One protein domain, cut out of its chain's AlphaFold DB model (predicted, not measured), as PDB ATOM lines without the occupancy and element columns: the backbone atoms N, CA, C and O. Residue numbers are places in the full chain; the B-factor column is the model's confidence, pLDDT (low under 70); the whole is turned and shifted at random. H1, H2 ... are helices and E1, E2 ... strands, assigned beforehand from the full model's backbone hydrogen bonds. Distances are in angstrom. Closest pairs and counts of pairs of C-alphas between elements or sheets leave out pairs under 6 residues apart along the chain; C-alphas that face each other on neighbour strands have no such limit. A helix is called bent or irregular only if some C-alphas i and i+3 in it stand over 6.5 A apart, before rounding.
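This is residues 52 to 181 of the 416 residues of the protein "Hypothetical protein" of Symbiodinium microadriaticum (UniProt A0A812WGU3). Three helices, H1, H2 and H4, pack together at one end, and a small, strongly twisted sheet of four strands makes the other end, with its longest strand, E2, sharply bent. The short helix H3 leads from the sheet back to H4. The printed part has 130 residues, in the order H1 H2 E1 E2 E3 H3 H4 E4, with under half of them in named elements; the class is mixed, helices and strands. The sheet is branched and antiparallel. The whole is compact, with a radius of gyration of the C-alphas of 15.2 A and spans of 42 by 34 by 33 A.

H1, residues 66 to 77, begins at C-alpha (178.669, 97.073, 110.277) and is 16.9 A long. H2 is residues 82 to 90, E1 96 to 98, and E2 107 to 117, 19.9 A long. E3 is residues 120 to 123, H3 125 to 129, and H4 131 to 144, 20.3 A long. E4, residues 152 to 157, is 16.8 A long and ends at C-alpha (169.232, 106.711, 122.257).

H1 and H2, a helical hairpin, touch at Ala 67 and Ile 89, their closest C-alphas, 5.4 A apart. H4 touches H1 with residues 131 to 136 alone, closest C-alphas Ala 71 and Val 133, 5.6 A. H4 touches H2, closest C-alphas Leu 82 and Phe 140, 5.9 A. E1, E2 and E3 form a meander, each strand the antiparallel neighbour of the one before. E2 bends by 109 degrees at residue 114. E1 and E3 lie on one side of E2, with N 98 to O 107 at 2.8 A and N 115 to O 122 at 2.9 A; E4 is on the other side, with N 155 to O 110 at 2.8 A. H4 only grazes the sheet, with residues 131 to 141. H3 is on the sheet, over none of its strands; its closest C-alphas to E2 are Thr 127 and Ala 112, 4.9 A. In the four helices every O i to N i+4 pair is within hydrogen-bond range.

The two C-alphas farthest apart, Glu 77 and Arg 101, are 42.8 A apart. The printed part has no cut, and no link between named elements is long. Residues 158 to 181 hold no named element. Residues 60 to 63 and 99 to 105 have pLDDT under 70.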
ATOM      1  N   GLY A  52     164.155  80.645 116.375       87.06
ATOM      2  CA  GLY A  52     164.845  80.587 115.094       87.06
ATOM      3  C   GLY A  52     164.862  81.974 114.463       87.06
ATOM      4  O   GLY A  52     163.812  82.644 114.373       87.06
ATOM      5  N   PHE A  53     166.063  82.406 114.095       93.75
ATOM      6  CA  PHE A  53     166.243  83.627 113.342       93.75
ATOM      7  C   PHE A  53     165.542  83.464 111.989       93.75
ATOM      8  O   PHE A  53     165.351  82.344 111.503       93.75
ATOM      9  N   PRO A  54     165.041  84.559 111.398       93.56
ATOM     10  CA  PRO A  54     164.389  84.456 110.106       93.56
ATOM     11  C   PRO A  54     165.423  83.998 109.062       93.56
ATOM     12  O   PRO A  54     166.609  84.262 109.228       93.56
ATOM     13  N   PRO A  55     165.010  83.330 107.973       92.56
ATOM     14  CA  PRO A  55     165.971  82.800 107.017       92.56
ATOM     15  C   PRO A  55     166.756  83.933 106.362       92.56
ATOM     16  O   PRO A  55     166.185  85.006 106.117       92.56
ATOM     17  N   GLN A  56     168.024  83.672 106.062       89.62
ATOM     18  CA  GLN A  56     168.916  84.589 105.364       89.62
ATOM     19  C   GLN A  56     168.305  85.053 104.029       89.62
ATOM     20  O   GLN A  56     167.529  84.338 103.389       89.62
ATOM     21  N   ILE A  57     168.640  86.274 103.615       89.06
ATOM     22  CA  ILE A  57     168.307  86.797 102.285       89.06
ATOM     23  C   ILE A  57     169.553  86.809 101.404       89.06
ATOM     24  O   ILE A  57     170.662  87.003 101.911       89.06
ATOM     25  N   ALA A  58     169.347  86.598 100.098       82.25
ATOM     26  CA  ALA A  58     170.411  86.559  99.101       82.25
ATOM     27  C   ALA A  58     171.346  87.767  99.219       82.25
ATOM     28  O   ALA A  58     170.954  88.839  99.697       82.25
ATOM     29  N   ASP A  59     172.596  87.561  98.815       75.31
ATOM     30  CA  ASP A  59     173.582  88.624  98.850       75.31
ATOM     31  C   ASP A  59     173.112  89.810  98.001       75.31
ATOM     32  O   ASP A  59     172.606  89.645  96.892       75.31
ATOM     33  N   MET A  60     173.240  91.001  98.571       66.19
ATOM     34  CA  MET A  60     172.963  92.253  97.888       66.19
ATOM     35  C   MET A  60     174.327  92.916  97.749       66.19
ATOM     36  O   MET A  60     174.971  93.140  98.771       66.19
ATOM     37  N   GLU A  61     174.749  93.232  96.523       66.50
ATOM     38  CA  GLU A  61     176.075  93.780  96.154       66.50
ATOM     39  C   GLU A  61     176.406  95.167  96.764       66.50
ATOM     40  O   GLU A  61     177.271  95.893  96.280       66.50
ATOM     41  N   ASN A  62     175.721  95.577  97.829       63.00
ATOM     42  CA  ASN A  62     175.864  96.883  98.447       63.00
ATOM     43  C   ASN A  62     176.985  96.907  99.491       63.00
ATOM     44  O   ASN A  62     177.223  95.935 100.210       63.00
ATOM     45  N   ILE A  63     177.607  98.082  99.630       64.19
ATOM     46  CA  ILE A  63     178.501  98.425 100.742       64.19
ATOM     47  C   ILE A  63     177.772  98.120 102.056       64.19
ATOM     48  O   ILE A  63     176.729  98.713 102.349       64.19
ATOM     49  N   ARG A  64     178.300  97.169 102.832       78.19
ATOM     50  CA  ARG A  64     177.644  96.684 104.047       78.19
ATOM     51  C   ARG A  64     178.009  97.572 105.228       78.19
ATOM     52  O   ARG A  64     179.174  97.716 105.582       78.19
ATOM     53  N   HIS A  65     176.994  98.170 105.844       92.12
ATOM     54  CA  HIS A  65     177.147  98.817 107.141       92.12
ATOM     55  C   HIS A  65     177.493  97.759 108.210       92.12
ATOM     56  O   HIS A  65     176.919  96.668 108.137       92.12
ATOM     57  N   PRO A  66     178.314  98.053 109.241       95.50
ATOM     58  CA  PRO A  66     178.669  97.073 110.277       95.50
ATOM     59  C   PRO A  66     177.465  96.383 110.936       95.50
ATOM     60  O   PRO A  66     177.480  95.178 111.163       95.50
ATOM     61  N   ALA A  67     176.374  97.120 111.182       96.19
ATOM     62  CA  ALA A  67     175.126  96.538 111.688       96.19
ATOM     63  C   ALA A  67     174.504  95.492 110.743       96.19
ATOM     64  O   ALA A  67     173.976  94.482 111.201       96.19
ATOM     65  N   GLU A  68     174.544  95.738 109.433       95.12
ATOM     66  CA  GLU A  68     173.987  94.838 108.418       95.12
ATOM     67  C   GLU A  68     174.871  93.605 108.216       95.12
ATOM     68  O   GLU A  68     174.356  92.507 108.019       95.12
ATOM     69  N   GLU A  69     176.191  93.771 108.307       94.12
ATOM     70  CA  GLU A  69     177.152  92.668 108.290       94.12
ATOM     71  C   GLU A  69     176.996  91.771 109.520       94.12
ATOM     72  O   GLU A  69     176.892  90.555 109.393       94.12
ATOM     73  N   TYR A  70     176.869  92.359 110.709       95.88
ATOM     74  CA  TYR A  70     176.640  91.577 111.918       95.88
ATOM     75  C   TYR A  70     175.278  90.865 111.894       95.88
ATOM     76  O   TYR A  70     175.168  89.694 112.260       95.88
ATOM     77  N   ALA A  71     174.238  91.532 111.379       95.88
ATOM     78  CA  ALA A  71     172.945  90.903 111.131       95.88
ATOM     79  C   ALA A  71     173.044  89.745 110.124       95.88
ATOM     80  O   ALA A  71     172.343  88.750 110.288       95.88
ATOM     81  N   TRP A  72     173.907  89.842 109.105       94.25
ATOM     82  CA  TRP A  72     174.167  88.744 108.172       94.25
ATOM     83  C   TRP A  72     174.717  87.518 108.898       94.25
ATOM     84  O   TRP A  72     174.146  86.445 108.724       94.25
ATOM     85  N   THR A  73     175.734  87.679 109.747       94.25
ATOM     86  CA  THR A  73     176.329  86.562 110.498       94.25
ATOM     87  C   THR A  73     175.293  85.877 111.383       94.25
ATOM     88  O   THR A  73     175.140  84.662 111.332       94.25
ATOM     89  N   LEU A  74     174.495  86.660 112.117       94.75
ATOM     90  CA  LEU A  74     173.426  86.124 112.960       94.75
ATOM     91  C   LEU A  74     172.393  85.339 112.139       94.75
ATOM     92  O   LEU A  74     172.019  84.231 112.500       94.75
ATOM     93  N   LEU A  75     171.923  85.887 111.017       94.81
ATOM     94  CA  LEU A  75     170.949  85.200 110.165       94.81
ATOM     95  C   LEU A  75     171.512  83.926 109.513       94.81
ATOM     96  O   LEU A  75     170.739  82.999 109.273       94.81
ATOM     97  N   ASP A  76     172.818  83.879 109.240       93.88
ATOM     98  CA  ASP A  76     173.513  82.702 108.706       93.88
ATOM     99  C   ASP A  76     173.609  81.577 109.750       93.88
ATOM    100  O   ASP A  76     173.311  80.421 109.452       93.88
ATOM    101  N   GLU A  77     173.891  81.926 111.010       92.75
ATOM    102  CA  GLU A  77     173.842  80.990 112.145       92.75
ATOM    103  C   GLU A  77     172.436  80.395 112.354       92.75
ATOM    104  O   GLU A  77     172.283  79.277 112.858       92.75
ATOM    105  N   GLY A  78     171.389  81.140 111.979       92.06
ATOM    106  CA  GLY A  78     169.998  80.681 111.907       92.06
ATOM    107  C   GLY A  78     169.279  80.511 113.253       92.06
ATOM    108  O   GLY A  78     168.055  80.337 113.284       92.06
ATOM    109  N   ARG A  79     169.987  80.596 114.382       89.75
ATOM    110  CA  ARG A  79     169.422  80.457 115.734       89.75
ATOM    111  C   ARG A  79     170.212  81.243 116.771       89.75
ATOM    112  O   ARG A  79     171.416  81.418 116.635       89.75
ATOM    113  N   GLY A  80     169.530  81.659 117.835       88.12
ATOM    114  CA  GLY A  80     170.145  82.340 118.964       88.12
ATOM    115  C   GLY A  80     169.149  83.176 119.763       88.12
ATOM    116  O   GLY A  80     167.935  83.140 119.560       88.12
ATOM    117  N   SER A  81     169.677  83.981 120.686       87.94
ATOM    118  CA  SER A  81     168.863  84.913 121.466       87.94
ATOM    119  C   SER A  81     168.557  86.170 120.653       87.94
ATOM    120  O   SER A  81     169.441  86.997 120.427       87.94
ATOM    121  N   LEU A  82     167.289  86.356 120.264       90.31
ATOM    122  CA  LEU A  82     166.840  87.591 119.606       90.31
ATOM    123  C   LEU A  82     167.112  88.832 120.460       90.31
ATOM    124  O   LEU A  82     167.483  89.869 119.923       90.31
ATOM    125  N   TRP A  83     166.966  88.728 121.782       88.38
ATOM    126  CA  TRP A  83     167.243  89.839 122.692       88.38
ATOM    127  C   TRP A  83     168.706  90.282 122.608       88.38
ATOM    128  O   TRP A  83     168.999  91.468 122.464       88.38
ATOM    129  N   HIS A  84     169.628  89.317 122.642       88.12
ATOM    130  CA  HIS A  84     171.057  89.582 122.505       88.12
ATOM    131  C   HIS A  84     171.393  90.142 121.118       88.12
ATOM    132  O   HIS A  84     172.050  91.177 121.021       88.12
ATOM    133  N   ALA A  85     170.876  89.511 120.060       92.56
ATOM    134  CA  ALA A  85     171.067  89.940 118.679       92.56
ATOM    135  C   ALA A  85     170.654  91.405 118.467       92.56
ATOM    136  O   ALA A  85     171.428  92.199 117.939       92.56
ATOM    137  N   ILE A  86     169.459  91.791 118.924       94.56
ATOM    138  CA  ILE A  86     168.948  93.159 118.770       94.56
ATOM    139  C   ILE A  86     169.785  94.171 119.542       94.56
ATOM    140  O   ILE A  86     170.048  95.251 119.019       94.56
ATOM    141  N   ARG A  87     170.248  93.834 120.748       91.44
ATOM    142  CA  ARG A  87     171.126  94.715 121.530       91.44
ATOM    143  C   ARG A  87     172.468  94.942 120.851       91.44
ATOM    144  O   ARG A  87     172.892  96.085 120.726       91.44
ATOM    145  N   ALA A  88     173.106  93.870 120.392       92.06
ATOM    146  CA  ALA A  88     174.383  93.954 119.698       92.06
ATOM    147  C   ALA A  88     174.257  94.726 118.371       92.06
ATOM    148  O   ALA A  88     175.084  95.581 118.061       92.06
ATOM    149  N   ILE A  89     173.167  94.523 117.624       95.94
ATOM    150  CA  ILE A  89     172.888  95.319 116.422       95.94
ATOM    151  C   ILE A  89     172.637  96.782 116.779       95.94
ATOM    152  O   ILE A  89     173.162  97.659 116.099       95.94
ATOM    153  N   ALA A  90     171.878  97.064 117.842       94.62
ATOM    154  CA  ALA A  90     171.563  98.426 118.254       94.62
ATOM    155  C   ALA A  90     172.824  99.255 118.536       94.62
ATOM    156  O   ALA A  90     172.850 100.427 118.177       94.62
ATOM    157  N   THR A  91     173.891  98.656 119.080       93.12
ATOM    158  CA  THR A  91     175.175  99.355 119.287       93.12
ATOM    159  C   THR A  91     175.919  99.696 117.995       93.12
ATOM    160  O   THR A  91     176.811 100.538 118.011       93.12
ATOM    161  N   LEU A  92     175.556  99.057 116.881       95.94
ATOM    162  CA  LEU A  92     176.188  99.230 115.575       95.94
ATOM    163  C   LEU A  92     175.346 100.072 114.610       95.94
ATOM    164  O   LEU A  92     175.765 100.254 113.472       95.94
ATOM    165  N   LEU A  93     174.149 100.533 114.993       96.12
ATOM    166  CA  LEU A  93     173.263 101.274 114.089       96.12
ATOM    167  C   LEU A  93     173.841 102.658 113.735       96.12
ATOM    168  O   LEU A  93     174.422 103.323 114.595       96.12
ATOM    169  N   PRO A  94     173.639 103.143 112.494       94.62
ATOM    170  CA  PRO A  94     174.013 104.500 112.116       94.62
ATOM    171  C   PRO A  94     172.970 105.477 112.657       94.62
ATOM    172  O   PRO A  94     171.971 105.775 112.003       94.62
ATOM    173  N   PHE A  95     173.166 105.937 113.888       93.25
ATOM    174  CA  PHE A  95     172.257 106.901 114.487       93.25
ATOM    175  C   PHE A  95     172.440 108.295 113.890       93.25
ATOM    176  O   PHE A  95     173.535 108.861 113.904       93.25
ATOM    177  N   ASP A  96     171.330 108.893 113.468       88.56
ATOM    178  CA  ASP A  96     171.281 110.293 113.081       88.56
ATOM    179  C   ASP A  96     171.103 111.171 114.322       88.56
ATOM    180  O   ASP A  96     170.252 110.913 115.184       88.56
ATOM    181  N   ARG A  97     171.870 112.263 114.398       83.50
ATOM    182  CA  ARG A  97     171.641 113.303 115.408       83.50
ATOM    183  C   ARG A  97     170.380 114.077 115.049       83.50
ATOM    184  O   ARG A  97     170.366 114.874 114.112       83.50
ATOM    185  N   CYS A  98     169.326 113.878 115.827       75.31
ATOM    186  CA  CYS A  98     168.060 114.565 115.646       75.31
ATOM    187  C   CYS A  98     167.981 115.797 116.550       75.31
ATOM    188  O   CYS A  98     167.848 115.708 117.770       75.31
ATOM    189  N   ALA A  99     167.992 116.980 115.937       63.41
ATOM    190  CA  ALA A  99     167.659 118.224 116.619       63.41
ATOM    191  C   ALA A  99     166.145 118.472 116.508       63.41
ATOM    192  O   ALA A  99     165.676 119.194 115.623       63.41
ATOM    193  N   ARG A 100     165.337 117.857 117.384       64.81
ATOM    194  CA  ARG A 100     163.935 118.291 117.525       64.81
ATOM    195  C   ARG A 100     163.916 119.612 118.290       64.81
ATOM    196  O   ARG A 100     164.595 119.755 119.297       64.81
ATOM    197  N   ARG A 101     163.069 120.556 117.865       59.00
ATOM    198  CA  ARG A 101     162.902 121.863 118.539       59.00
ATOM    199  C   ARG A 101     162.470 121.763 120.009       59.00
ATOM    200  O   ARG A 101     162.605 122.738 120.730       59.00
ATOM    201  N   SER A 102     161.898 120.629 120.409       62.16
ATOM    202  CA  SER A 102     161.455 120.334 121.777       62.16
ATOM    203  C   SER A 102     162.416 119.424 122.543       62.16
ATOM    204  O   SER A 102     162.045 118.905 123.586       62.16
ATOM    205  N   ALA A 103     163.591 119.122 121.989       60.88
ATOM    206  CA  ALA A 103     164.605 118.371 122.708       60.88
ATOM    207  C   ALA A 103     165.513 119.364 123.436       60.88
ATOM    208  O   ALA A 103     166.003 120.317 122.825       60.88
ATOM    209  N   SER A 104     165.731 119.144 124.730       63.75
ATOM    210  CA  SER A 104     166.699 119.900 125.531       63.75
ATOM    211  C   SER A 104     168.148 119.512 125.201       63.75
ATOM    212  O   SER A 104     169.061 120.310 125.404       63.75
ATOM    213  N   SER A 105     168.350 118.319 124.635       66.50
ATOM    214  CA  SER A 105     169.637 117.778 124.200       66.50
ATOM    215  C   SER A 105     169.541 117.131 122.805       66.50
ATOM    216  O   SER A 105     168.461 116.701 122.379       66.50
ATOM    217  N   PRO A 106     170.651 117.065 122.043       70.44
ATOM    218  CA  PRO A 106     170.695 116.254 120.833       70.44
ATOM    219  C   PRO A 106     170.463 114.788 121.208       70.44
ATOM    220  O   PRO A 106     171.183 114.245 122.037       70.44
ATOM    221  N   HIS A 107     169.476 114.156 120.575       82.56
ATOM    222  CA  HIS A 107     169.230 112.724 120.716       82.56
ATOM    223  C   HIS A 107     169.617 112.002 119.434       82.56
ATOM    224  O   HIS A 107     169.653 112.587 118.345       82.56
ATOM    225  N   MET A 108     169.903 110.720 119.580       89.25
ATOM    226  CA  MET A 108     170.287 109.841 118.492       89.25
ATOM    227  C   MET A 108     169.096 108.970 118.121       89.25
ATOM    228  O   MET A 108     168.463 108.367 118.988       89.25
ATOM    229  N   ALA A 109     168.762 108.932 116.836       92.50
ATOM    230  CA  ALA A 109     167.651 108.137 116.346       92.50
ATOM    231  C   ALA A 109     168.065 107.339 115.116       92.50
ATOM    232  O   ALA A 109     168.711 107.847 114.205       92.50
ATOM    233  N   PHE A 110     167.648 106.083 115.095       95.38
ATOM    234  CA  PHE A 110     167.655 105.244 113.914       95.38
ATOM    235  C   PHE A 110     166.206 104.930 113.559       95.38
ATOM    236  O   PHE A 110     165.438 104.516 114.426       95.38
ATOM    237  N   ALA A 111     165.826 105.111 112.297       95.19
ATOM    238  CA  ALA A 111     164.472 104.853 111.821       95.19
ATOM    239  C   ALA A 111     164.487 103.990 110.558       95.19
ATOM    240  O   ALA A 111     165.271 104.240 109.638       95.19
ATOM    241  N   ALA A 112     163.585 103.010 110.502       96.50
ATOM    242  CA  ALA A 112     163.373 102.145 109.348       96.50
ATOM    243  C   ALA A 112     161.877 101.863 109.135       96.50
ATOM    244  O   ALA A 112     161.066 101.935 110.061       96.50
ATOM    245  N   GLY A 113     161.508 101.531 107.899       95.56
ATOM    246  CA  GLY A 113     160.130 101.322 107.461       95.56
ATOM    247  C   GLY A 113     159.516 102.550 106.788       95.56
ATOM    248  O   GLY A 113     160.223 103.399 106.238       95.56
ATOM    249  N   ALA A 114     158.187 102.614 106.784       93.38
ATOM    250  CA  ALA A 114     157.445 103.684 106.126       93.38
ATOM    251  C   ALA A 114     157.432 104.981 106.952       93.38
ATOM    252  O   ALA A 114     157.323 104.939 108.174       93.38
ATOM    253  N   TYR A 115     157.465 106.137 106.290       90.81
ATOM    254  CA  TYR A 115     157.287 107.442 106.931       90.81
ATOM    255  C   TYR A 115     156.235 108.290 106.218       90.81
ATOM    256  O   TYR A 115     155.979 108.124 105.023       90.81
ATOM    257  N   GLY A 116     155.648 109.225 106.966       86.81
ATOM    258  CA  GLY A 116     154.726 110.236 106.461       86.81
ATOM    259  C   GLY A 116     155.150 111.633 106.907       86.81
ATOM    260  O   GLY A 116     155.367 111.867 108.093       86.81
ATOM    261  N   HIS A 117     155.259 112.577 105.973       83.50
ATOM    262  CA  HIS A 117     155.601 113.965 106.280       83.50
ATOM    263  C   HIS A 117     154.831 114.930 105.378       83.50
ATOM    264  O   HIS A 117     155.012 114.934 104.167       83.50
ATOM    265  N   HIS A 118     153.947 115.752 105.954       82.12
ATOM    266  CA  HIS A 118     153.180 116.789 105.240       82.12
ATOM    267  C   HIS A 118     152.454 116.327 103.956       82.12
ATOM    268  O   HIS A 118     152.318 117.093 103.007       82.12
ATOM    269  N   GLY A 119     151.941 115.094 103.939       82.00
ATOM    270  CA  GLY A 119     151.234 114.525 102.783       82.00
ATOM    271  C   GLY A 119     152.124 113.733 101.822       82.00
ATOM    272  O   GLY A 119     151.597 113.092 100.919       82.00
ATOM    273  N   TYR A 120     153.437 113.717 102.044       84.94
ATOM    274  CA  TYR A 120     154.351 112.778 101.406       84.94
ATOM    275  C   TYR A 120     154.408 111.488 102.214       84.94
ATOM    276  O   TYR A 120     154.428 111.527 103.446       84.94
ATOM    277  N   VAL A 121     154.446 110.361 101.513       89.12
ATOM    278  CA  VAL A 121     154.670 109.035 102.089       89.12
ATOM    279  C   VAL A 121     155.851 108.395 101.378       89.12
ATOM    280  O   VAL A 121     156.007 108.552 100.167       89.12
ATOM    281  N   GLY A 122     156.699 107.701 102.126       92.62
ATOM    282  CA  GLY A 122     157.898 107.079 101.583       92.62
ATOM    283  C   GLY A 122     158.460 106.010 102.505       92.62
ATOM    284  O   GLY A 122     157.845 105.653 103.507       92.62
ATOM    285  N   MET A 123     159.640 105.508 102.155       94.25
ATOM    286  CA  MET A 123     160.397 104.550 102.960       94.25
ATOM    287  C   MET A 123     161.679 105.207 103.449       94.25
ATOM    288  O   MET A 123     162.349 105.899 102.682       94.25
ATOM    289  N   HIS A 124     162.036 104.985 104.712       93.88
ATOM    290  CA  HIS A 124     163.336 105.402 105.221       93.88
ATOM    291  C   HIS A 124     164.445 104.741 104.399       93.88
ATOM    292  O   HIS A 124     164.365 103.545 104.106       93.88
ATOM    293  N   HIS A 125     165.490 105.504 104.080       92.50
ATOM    294  CA  HIS A 125     166.658 105.032 103.332       92.50
ATOM    295  C   HIS A 125     167.291 103.786 103.976       92.50
ATOM    296  O   HIS A 125     167.575 102.799 103.301       92.50
ATOM    297  N   HIS A 126     167.382 103.776 105.309       94.00
ATOM    298  CA  HIS A 126     167.858 102.638 106.096       94.00
ATOM    299  C   HIS A 126     167.077 101.339 105.866       94.00
ATOM    300  O   HIS A 126     167.662 100.268 105.967       94.00
ATOM    301  N   THR A 127     165.796 101.403 105.489       94.38
ATOM    302  CA  THR A 127     165.020 100.197 105.145       94.38
ATOM    303  C   THR A 127     165.620  99.457 103.952       94.38
ATOM    304  O   THR A 127     165.609  98.232 103.917       94.38
ATOM    305  N   GLN A 128     166.115 100.204 102.960       91.19
ATOM    306  CA  GLN A 128     166.686  99.631 101.742       91.19
ATOM    307  C   GLN A 128     168.131  99.187 101.959       91.19
ATOM    308  O   GLN A 128     168.537  98.157 101.430       91.19
ATOM    309  N   LEU A 129     168.892  99.951 102.747       92.19
ATOM    310  CA  LEU A 129     170.294  99.647 103.023       92.19
ATOM    311  C   LEU A 129     170.499  98.522 104.036       92.19
ATOM    312  O   LEU A 129     171.520  97.846 103.974       92.19
ATOM    313  N   MET A 130     169.568  98.342 104.977       94.38
ATOM    314  CA  MET A 130     169.723  97.394 106.083       94.38
ATOM    315  C   MET A 130     168.547  96.408 106.197       94.38
ATOM    316  O   MET A 130     167.852  96.358 107.225       94.38
ATOM    317  N   PRO A 131     168.255  95.634 105.135       94.44
ATOM    318  CA  PRO A 131     167.138  94.699 105.129       94.44
ATOM    319  C   PRO A 131     167.294  93.567 106.156       94.44
ATOM    320  O   PRO A 131     166.280  93.110 106.689       94.44
ATOM    321  N   ARG A 132     168.517  93.120 106.484       95.25
ATOM    322  CA  ARG A 132     168.749  92.049 107.475       95.25
ATOM    323  C   ARG A 132     168.513  92.536 108.892       95.25
ATOM    324  O   ARG A 132     167.823  91.854 109.652       95.25
ATOM    325  N   VAL A 133     168.976  93.746 109.209       96.50
ATOM    326  CA  VAL A 133     168.624  94.429 110.465       96.50
ATOM    327  C   VAL A 133     167.105  94.513 110.605       96.50
ATOM    328  O   VAL A 133     166.549  94.045 111.598       96.50
ATOM    329  N   CYS A 134     166.409  95.031 109.586       96.38
ATOM    330  CA  CYS A 134     164.947  95.148 109.612       96.38
ATOM    331  C   CYS A 134     164.260  93.793 109.846       96.38
ATOM    332  O   CYS A 134     163.271  93.708 110.574       96.38
ATOM    333  N   ARG A 135     164.795  92.718 109.258       95.69
ATOM    334  CA  ARG A 135     164.265  91.357 109.387       95.69
ATOM    335  C   ARG A 135     164.407  90.809 110.809       95.69
ATOM    336  O   ARG A 135     163.451  90.218 111.316       95.69
ATOM    337  N   LEU A 136     165.549  91.035 111.460       96.69
ATOM    338  CA  LEU A 136     165.765  90.652 112.858       96.69
ATOM    339  C   LEU A 136     164.865  91.449 113.803       96.69
ATOM    340  O   LEU A 136     164.193  90.843 114.635       96.69
ATOM    341  N   PHE A 137     164.765  92.771 113.627       96.62
ATOM    342  CA  PHE A 137     163.844  93.605 114.412       96.62
ATOM    343  C   PHE A 137     162.392  93.156 114.248       96.62
ATOM    344  O   PHE A 137     161.666  93.024 115.231       96.62
ATOM    345  N   ASN A 138     161.978  92.825 113.024       95.75
ATOM    346  CA  ASN A 138     160.649  92.284 112.772       95.75
ATOM    347  C   ASN A 138     160.406  90.965 113.512       95.75
ATOM    348  O   ASN A 138     159.377  90.797 114.166       95.75
ATOM    349  N   ARG A 139     161.367  90.033 113.454       95.50
ATOM    350  CA  ARG A 139     161.273  88.764 114.184       95.50
ATOM    351  C   ARG A 139     161.218  88.983 115.697       95.50
ATOM    352  O   ARG A 139     160.437  88.312 116.366       95.50
ATOM    353  N   PHE A 140     162.007  89.918 116.213       94.62
ATOM    354  CA  PHE A 140     162.018  90.295 117.621       94.62
ATOM    355  C   PHE A 140     160.669  90.847 118.084       94.62
ATOM    356  O   PHE A 140     160.099  90.319 119.036       94.62
ATOM    357  N   ILE A 141     160.105  91.824 117.370       93.81
ATOM    358  CA  ILE A 141     158.797  92.411 117.696       93.81
ATOM    359  C   ILE A 141     157.719  91.323 117.732       93.81
ATOM    360  O   ILE A 141     157.001  91.205 118.723       93.81
ATOM    361  N   PHE A 142     157.658  90.462 116.711       93.06
ATOM    362  CA  PHE A 142     156.677  89.373 116.665       93.06
ATOM    363  C   PHE A 142     156.906  88.276 117.709       93.06
ATOM    364  O   PHE A 142     155.967  87.558 118.042       93.06
ATOM    365  N   SER A 143     158.124  88.130 118.233       91.38
ATOM    366  CA  SER A 143     158.382  87.209 119.346       91.38
ATOM    367  C   SER A 143     157.786  87.704 120.667       91.38
ATOM    368  O   SER A 143     157.491  86.888 121.537       91.38
ATOM    369  N   ILE A 144     157.572  89.018 120.797       90.06
ATOM    370  CA  ILE A 144     157.030  89.657 122.003       90.06
ATOM    371  C   ILE A 144     155.529  89.912 121.859       90.06
ATOM    372  O   ILE A 144     154.759  89.611 122.767       90.06
ATOM    373  N   CYS A 145     155.106  90.454 120.717       90.69
ATOM    374  CA  CYS A 145     153.714  90.787 120.437       90.69
ATOM    375  C   CYS A 145     153.312  90.247 119.050       90.69
ATOM    376  O   CYS A 145     153.381  90.978 118.058       90.69
ATOM    377  N   PRO A 146     152.921  88.958 118.955       91.81
ATOM    378  CA  PRO A 146     152.647  88.285 117.680       91.81
ATOM    379  C   PRO A 146     151.554  88.942 116.831       91.81
ATOM    380  O   PRO A 146     151.625  88.912 115.605       91.81
ATOM    381  N   ASP A 147     150.566  89.562 117.477       92.06
ATOM    382  CA  ASP A 147     149.423  90.188 116.804       92.06
ATOM    383  C   ASP A 147     149.667  91.664 116.445       92.06
ATOM    384  O   ASP A 147     148.802  92.320 115.852       92.06
ATOM    385  N   HIS A 148     150.839  92.211 116.793       92.12
ATOM    386  CA  HIS A 148     151.133  93.618 116.568       92.12
ATOM    387  C   HIS A 148     151.288  93.932 115.078       92.12
ATOM    388  O   HIS A 148     152.050  93.296 114.351       92.12
ATOM    389  N   ARG A 149     150.591  94.973 114.621       91.69
ATOM    390  CA  ARG A 149     150.687  95.471 113.247       91.69
ATOM    391  C   ARG A 149     151.468  96.767 113.240       91.69
ATOM    392  O   ARG A 149     151.050  97.737 113.862       91.69
ATOM    393  N   TRP A 150     152.557  96.795 112.486       93.19
ATOM    394  CA  TRP A 150     153.451  97.942 112.432       93.19
ATOM    395  C   TRP A 150     153.988  98.154 111.011       93.19
ATOM    396  O   TRP A 150     154.008  97.236 110.192       93.19
ATOM    397  N   THR A 151     154.379  99.390 110.699       92.38
ATOM    398  CA  THR A 151     154.902  99.791 109.374       92.38
ATOM    399  C   THR A 151     156.318 100.352 109.432       92.38
ATOM    400  O   THR A 151     156.998 100.451 108.411       92.38
ATOM    401  N   SER A 152     156.740 100.771 110.618       94.50
ATOM    402  CA  SER A 152     158.024 101.399 110.895       94.50
ATOM    403  C   SER A 152     158.425 101.165 112.341       94.50
ATOM    404  O   SER A 152     157.555 101.072 113.207       94.50
ATOM    405  N   PHE A 153     159.725 101.139 112.606       95.06
ATOM    406  CA  PHE A 153     160.267 101.151 113.959       95.06
ATOM    407  C   PHE A 153     161.345 102.224 114.081       95.06
ATOM    408  O   PHE A 153     161.945 102.647 113.088       95.06
ATOM    409  N   GLN A 154     161.573 102.665 115.315       94.06
ATOM    410  CA  GLN A 154     162.641 103.592 115.653       94.06
ATOM    411  C   GLN A 154     163.403 103.070 116.867       94.06
ATOM    412  O   GLN A 154     162.793 102.579 117.815       94.06
ATOM    413  N   VAL A 155     164.726 103.196 116.831       94.06
ATOM    414  CA  VAL A 155     165.599 102.993 117.988       94.06
ATOM    415  C   VAL A 155     166.073 104.366 118.428       94.06
ATOM    416  O   VAL A 155     166.654 105.110 117.636       94.06
ATOM    417  N   LEU A 156     165.769 104.712 119.673       90.94
ATOM    418  CA  LEU A 156     166.049 106.017 120.253       90.94
ATOM    419  C   LEU A 156     167.100 105.858 121.350       90.94
ATOM    420  O   LEU A 156     166.924 105.044 122.253       90.94
ATOM    421  N   CYS A 157     168.156 106.661 121.275       88.56
ATOM    422  CA  CYS A 157     169.232 106.711 122.257       88.56
ATOM    423  C   CYS A 157     169.285 108.111 122.871       88.56
ATOM    424  O   CYS A 157     169.256 109.113 122.145       88.56
ATOM    425  N   ASP A 158     169.324 108.161 124.204       83.44
ATOM    426  CA  ASP A 158     169.376 109.388 125.012       83.44
ATOM    427  C   ASP A 158     168.307 110.418 124.611       83.44
ATOM    428  O   ASP A 158     168.535 111.625 124.514       83.44
ATOM    429  N   SER A 159     167.102 109.915 124.321       81.62
ATOM    430  CA  SER A 159     165.989 110.727 123.840       81.62
ATOM    431  C   SER A 159     165.236 111.379 124.996       81.62
ATOM    432  O   SER A 159     164.187 110.910 125.430       81.62
ATOM    433  N   LEU A 160     165.769 112.503 125.475       79.94
ATOM    434  CA  LEU A 160     165.147 113.356 126.494       79.94
ATOM    435  C   LEU A 160     164.135 114.321 125.859       79.94
ATOM    436  O   LEU A 160     164.261 115.544 125.930       79.94
ATOM    437  N   LEU A 161     163.156 113.763 125.149       78.44
ATOM    438  CA  LEU A 161     162.094 114.557 124.546       78.44
ATOM    439  C   LEU A 161     161.086 114.991 125.605       78.44
ATOM    440  O   LEU A 161     160.595 114.168 126.377       78.44
ATOM    441  N   ASP A 162     160.703 116.270 125.562       77.38
ATOM    442  CA  ASP A 162     159.543 116.750 126.306       77.38
ATOM    443  C   ASP A 162     158.308 115.912 125.967       77.38
ATOM    444  O   ASP A 162     158.131 115.459 124.828       77.38
ATOM    445  N   MET A 163     157.403 115.763 126.933       78.06
ATOM    446  CA  MET A 163     156.149 115.052 126.725       78.06
ATOM    447  C   MET A 163     155.371 115.645 125.541       78.06
ATOM    448  O   MET A 163     155.094 116.848 125.469       78.06
ATOM    449  N   HIS A 164     155.028 114.798 124.575       78.12
ATOM    450  CA  HIS A 164     154.368 115.220 123.347       78.12
ATOM    451  C   HIS A 164     153.447 114.135 122.797       78.12
ATOM    452  O   HIS A 164     153.531 112.967 123.155       78.12
ATOM    453  N   ILE A 165     152.562 114.557 121.893       79.81
ATOM    454  CA  ILE A 165     151.742 113.660 121.083       79.81
ATOM    455  C   ILE A 165     152.331 113.643 119.676       79.81
ATOM    456  O   ILE A 165     152.408 114.691 119.018       79.81
ATOM    457  N   ASP A 166     152.675 112.455 119.192       80.19
ATOM    458  CA  ASP A 166     153.092 112.233 117.810       80.19
ATOM    459  C   ASP A 166     151.892 112.307 116.863       80.19
ATOM    460  O   ASP A 166     151.323 111.319 116.409       80.19
ATOM    461  N   SER A 167     151.499 113.540 116.549       78.44
ATOM    462  CA  SER A 167     150.319 113.843 115.725       78.44
ATOM    463  C   SER A 167     150.351 113.284 114.293       78.44
ATOM    464  O   SER A 167     149.324 113.331 113.617       78.44
ATOM    465  N   GLN A 168     151.511 112.814 113.825       77.75
ATOM    466  CA  GLN A 168     151.697 112.237 112.488       77.75
ATOM    467  C   GLN A 168     151.604 110.708 112.475       77.75
ATOM    468  O   GLN A 168     151.522 110.129 111.392       77.75
ATOM    469  N   ASN A 169     151.596 110.053 113.639       79.38
ATOM    470  CA  ASN A 169     151.451 108.607 113.688       79.38
ATOM    471  C   ASN A 169     150.055 108.204 113.202       79.38
ATOM    472  O   ASN A 169     149.066 108.931 113.367       79.38
ATOM    473  N   ALA A 170     149.977 107.022 112.588       78.81
ATOM    474  CA  ALA A 170     148.695 106.407 112.288       78.81
ATOM    475  C   ALA A 170     147.886 106.247 113.585       78.81
ATOM    476  O   ALA A 170     148.447 106.132 114.672       78.81
ATOM    477  N   LYS A 171     146.555 106.214 113.473       83.12
ATOM    478  CA  LYS A 171     145.662 105.929 114.609       83.12
ATOM    479  C   LYS A 171     145.660 104.432 114.933       83.12
ATOM    480  O   LYS A 171     144.620 103.785 114.852       83.12
ATOM    481  N   LEU A 172     146.844 103.902 115.191       83.44
ATOM    482  CA  LEU A 172     147.130 102.531 115.576       83.44
ATOM    483  C   LEU A 172     147.933 102.578 116.873       83.44
ATOM    484  O   LEU A 172     148.558 103.597 117.177       83.44
ATOM    485  N   ASP A 173     147.912 101.480 117.616       84.00
ATOM    486  CA  ASP A 173     148.679 101.380 118.848       84.00
ATOM    487  C   ASP A 173     150.177 101.401 118.536       84.00
ATOM    488  O   ASP A 173     150.645 100.716 117.625       84.00
ATOM    489  N   SER A 174     150.930 102.188 119.299       86.44
ATOM    490  CA  SER A 174     152.392 102.153 119.270       86.44
ATOM    491  C   SER A 174     152.889 101.066 120.217       86.44
ATOM    492  O   SER A 174     152.453 100.995 121.364       86.44
ATOM    493  N   PHE A 175     153.845 100.258 119.766       87.25
ATOM    494  CA  PHE A 175     154.576  99.325 120.619       87.25
ATOM    495  C   PHE A 175     155.926  99.925 121.015       87.25
ATOM    496  O   PHE A 175     156.675 100.398 120.161       87.25
ATOM    497  N   MET A 176     156.232  99.913 122.311       86.88
ATOM    498  CA  MET A 176     157.478 100.442 122.861       86.88
ATOM    499  C   MET A 176     158.099  99.415 123.800       86.88
ATOM    500  O   MET A 176     157.398  98.789 124.594       86.88
ATOM    501  N   ILE A 177     159.418  99.250 123.707       86.50
ATOM    502  CA  ILE A 177     160.176  98.334 124.553       86.50
ATOM    503  C   ILE A 177     161.575  98.887 124.821       86.50
ATOM    504  O   ILE A 177     162.245  99.370 123.908       86.50
ATOM    505  N   GLY A 178     162.018  98.805 126.075       86.25
ATOM    506  CA  GLY A 178     163.404  99.075 126.447       86.25
ATOM    507  C   GLY A 178     164.297  97.911 126.029       86.25
ATOM    508  O   GLY A 178     164.131  96.800 126.524       86.25
ATOM    509  N   ILE A 179     165.234  98.152 125.109       86.19
ATOM    510  CA  ILE A 179     166.218  97.138 124.681       86.19
ATOM    511  C   ILE A 179     167.555  97.272 125.420       86.19
ATOM    512  O   ILE A 179     168.328  96.318 125.474       86.19
ATOM    513  N   SER A 180     167.813  98.424 126.039       82.19
ATOM    514  CA  SER A 180     168.949  98.698 126.919       82.19
ATOM    515  C   SER A 180     168.458  99.290 128.234       82.19
ATOM    516  O   SER A 180     167.289  99.637 128.370       82.19
ATOM    517  N   TYR A 181     169.372  99.416 129.190       80.94
ATOM    518  CA  TYR A 181     169.096 100.160 130.405       80.94
ATOM    519  C   TYR A 181     169.083 101.656 130.111       80.94
ATOM    520  O   TYR A 181     169.877 102.134 129.298       80.94
TER     521      TYR A 181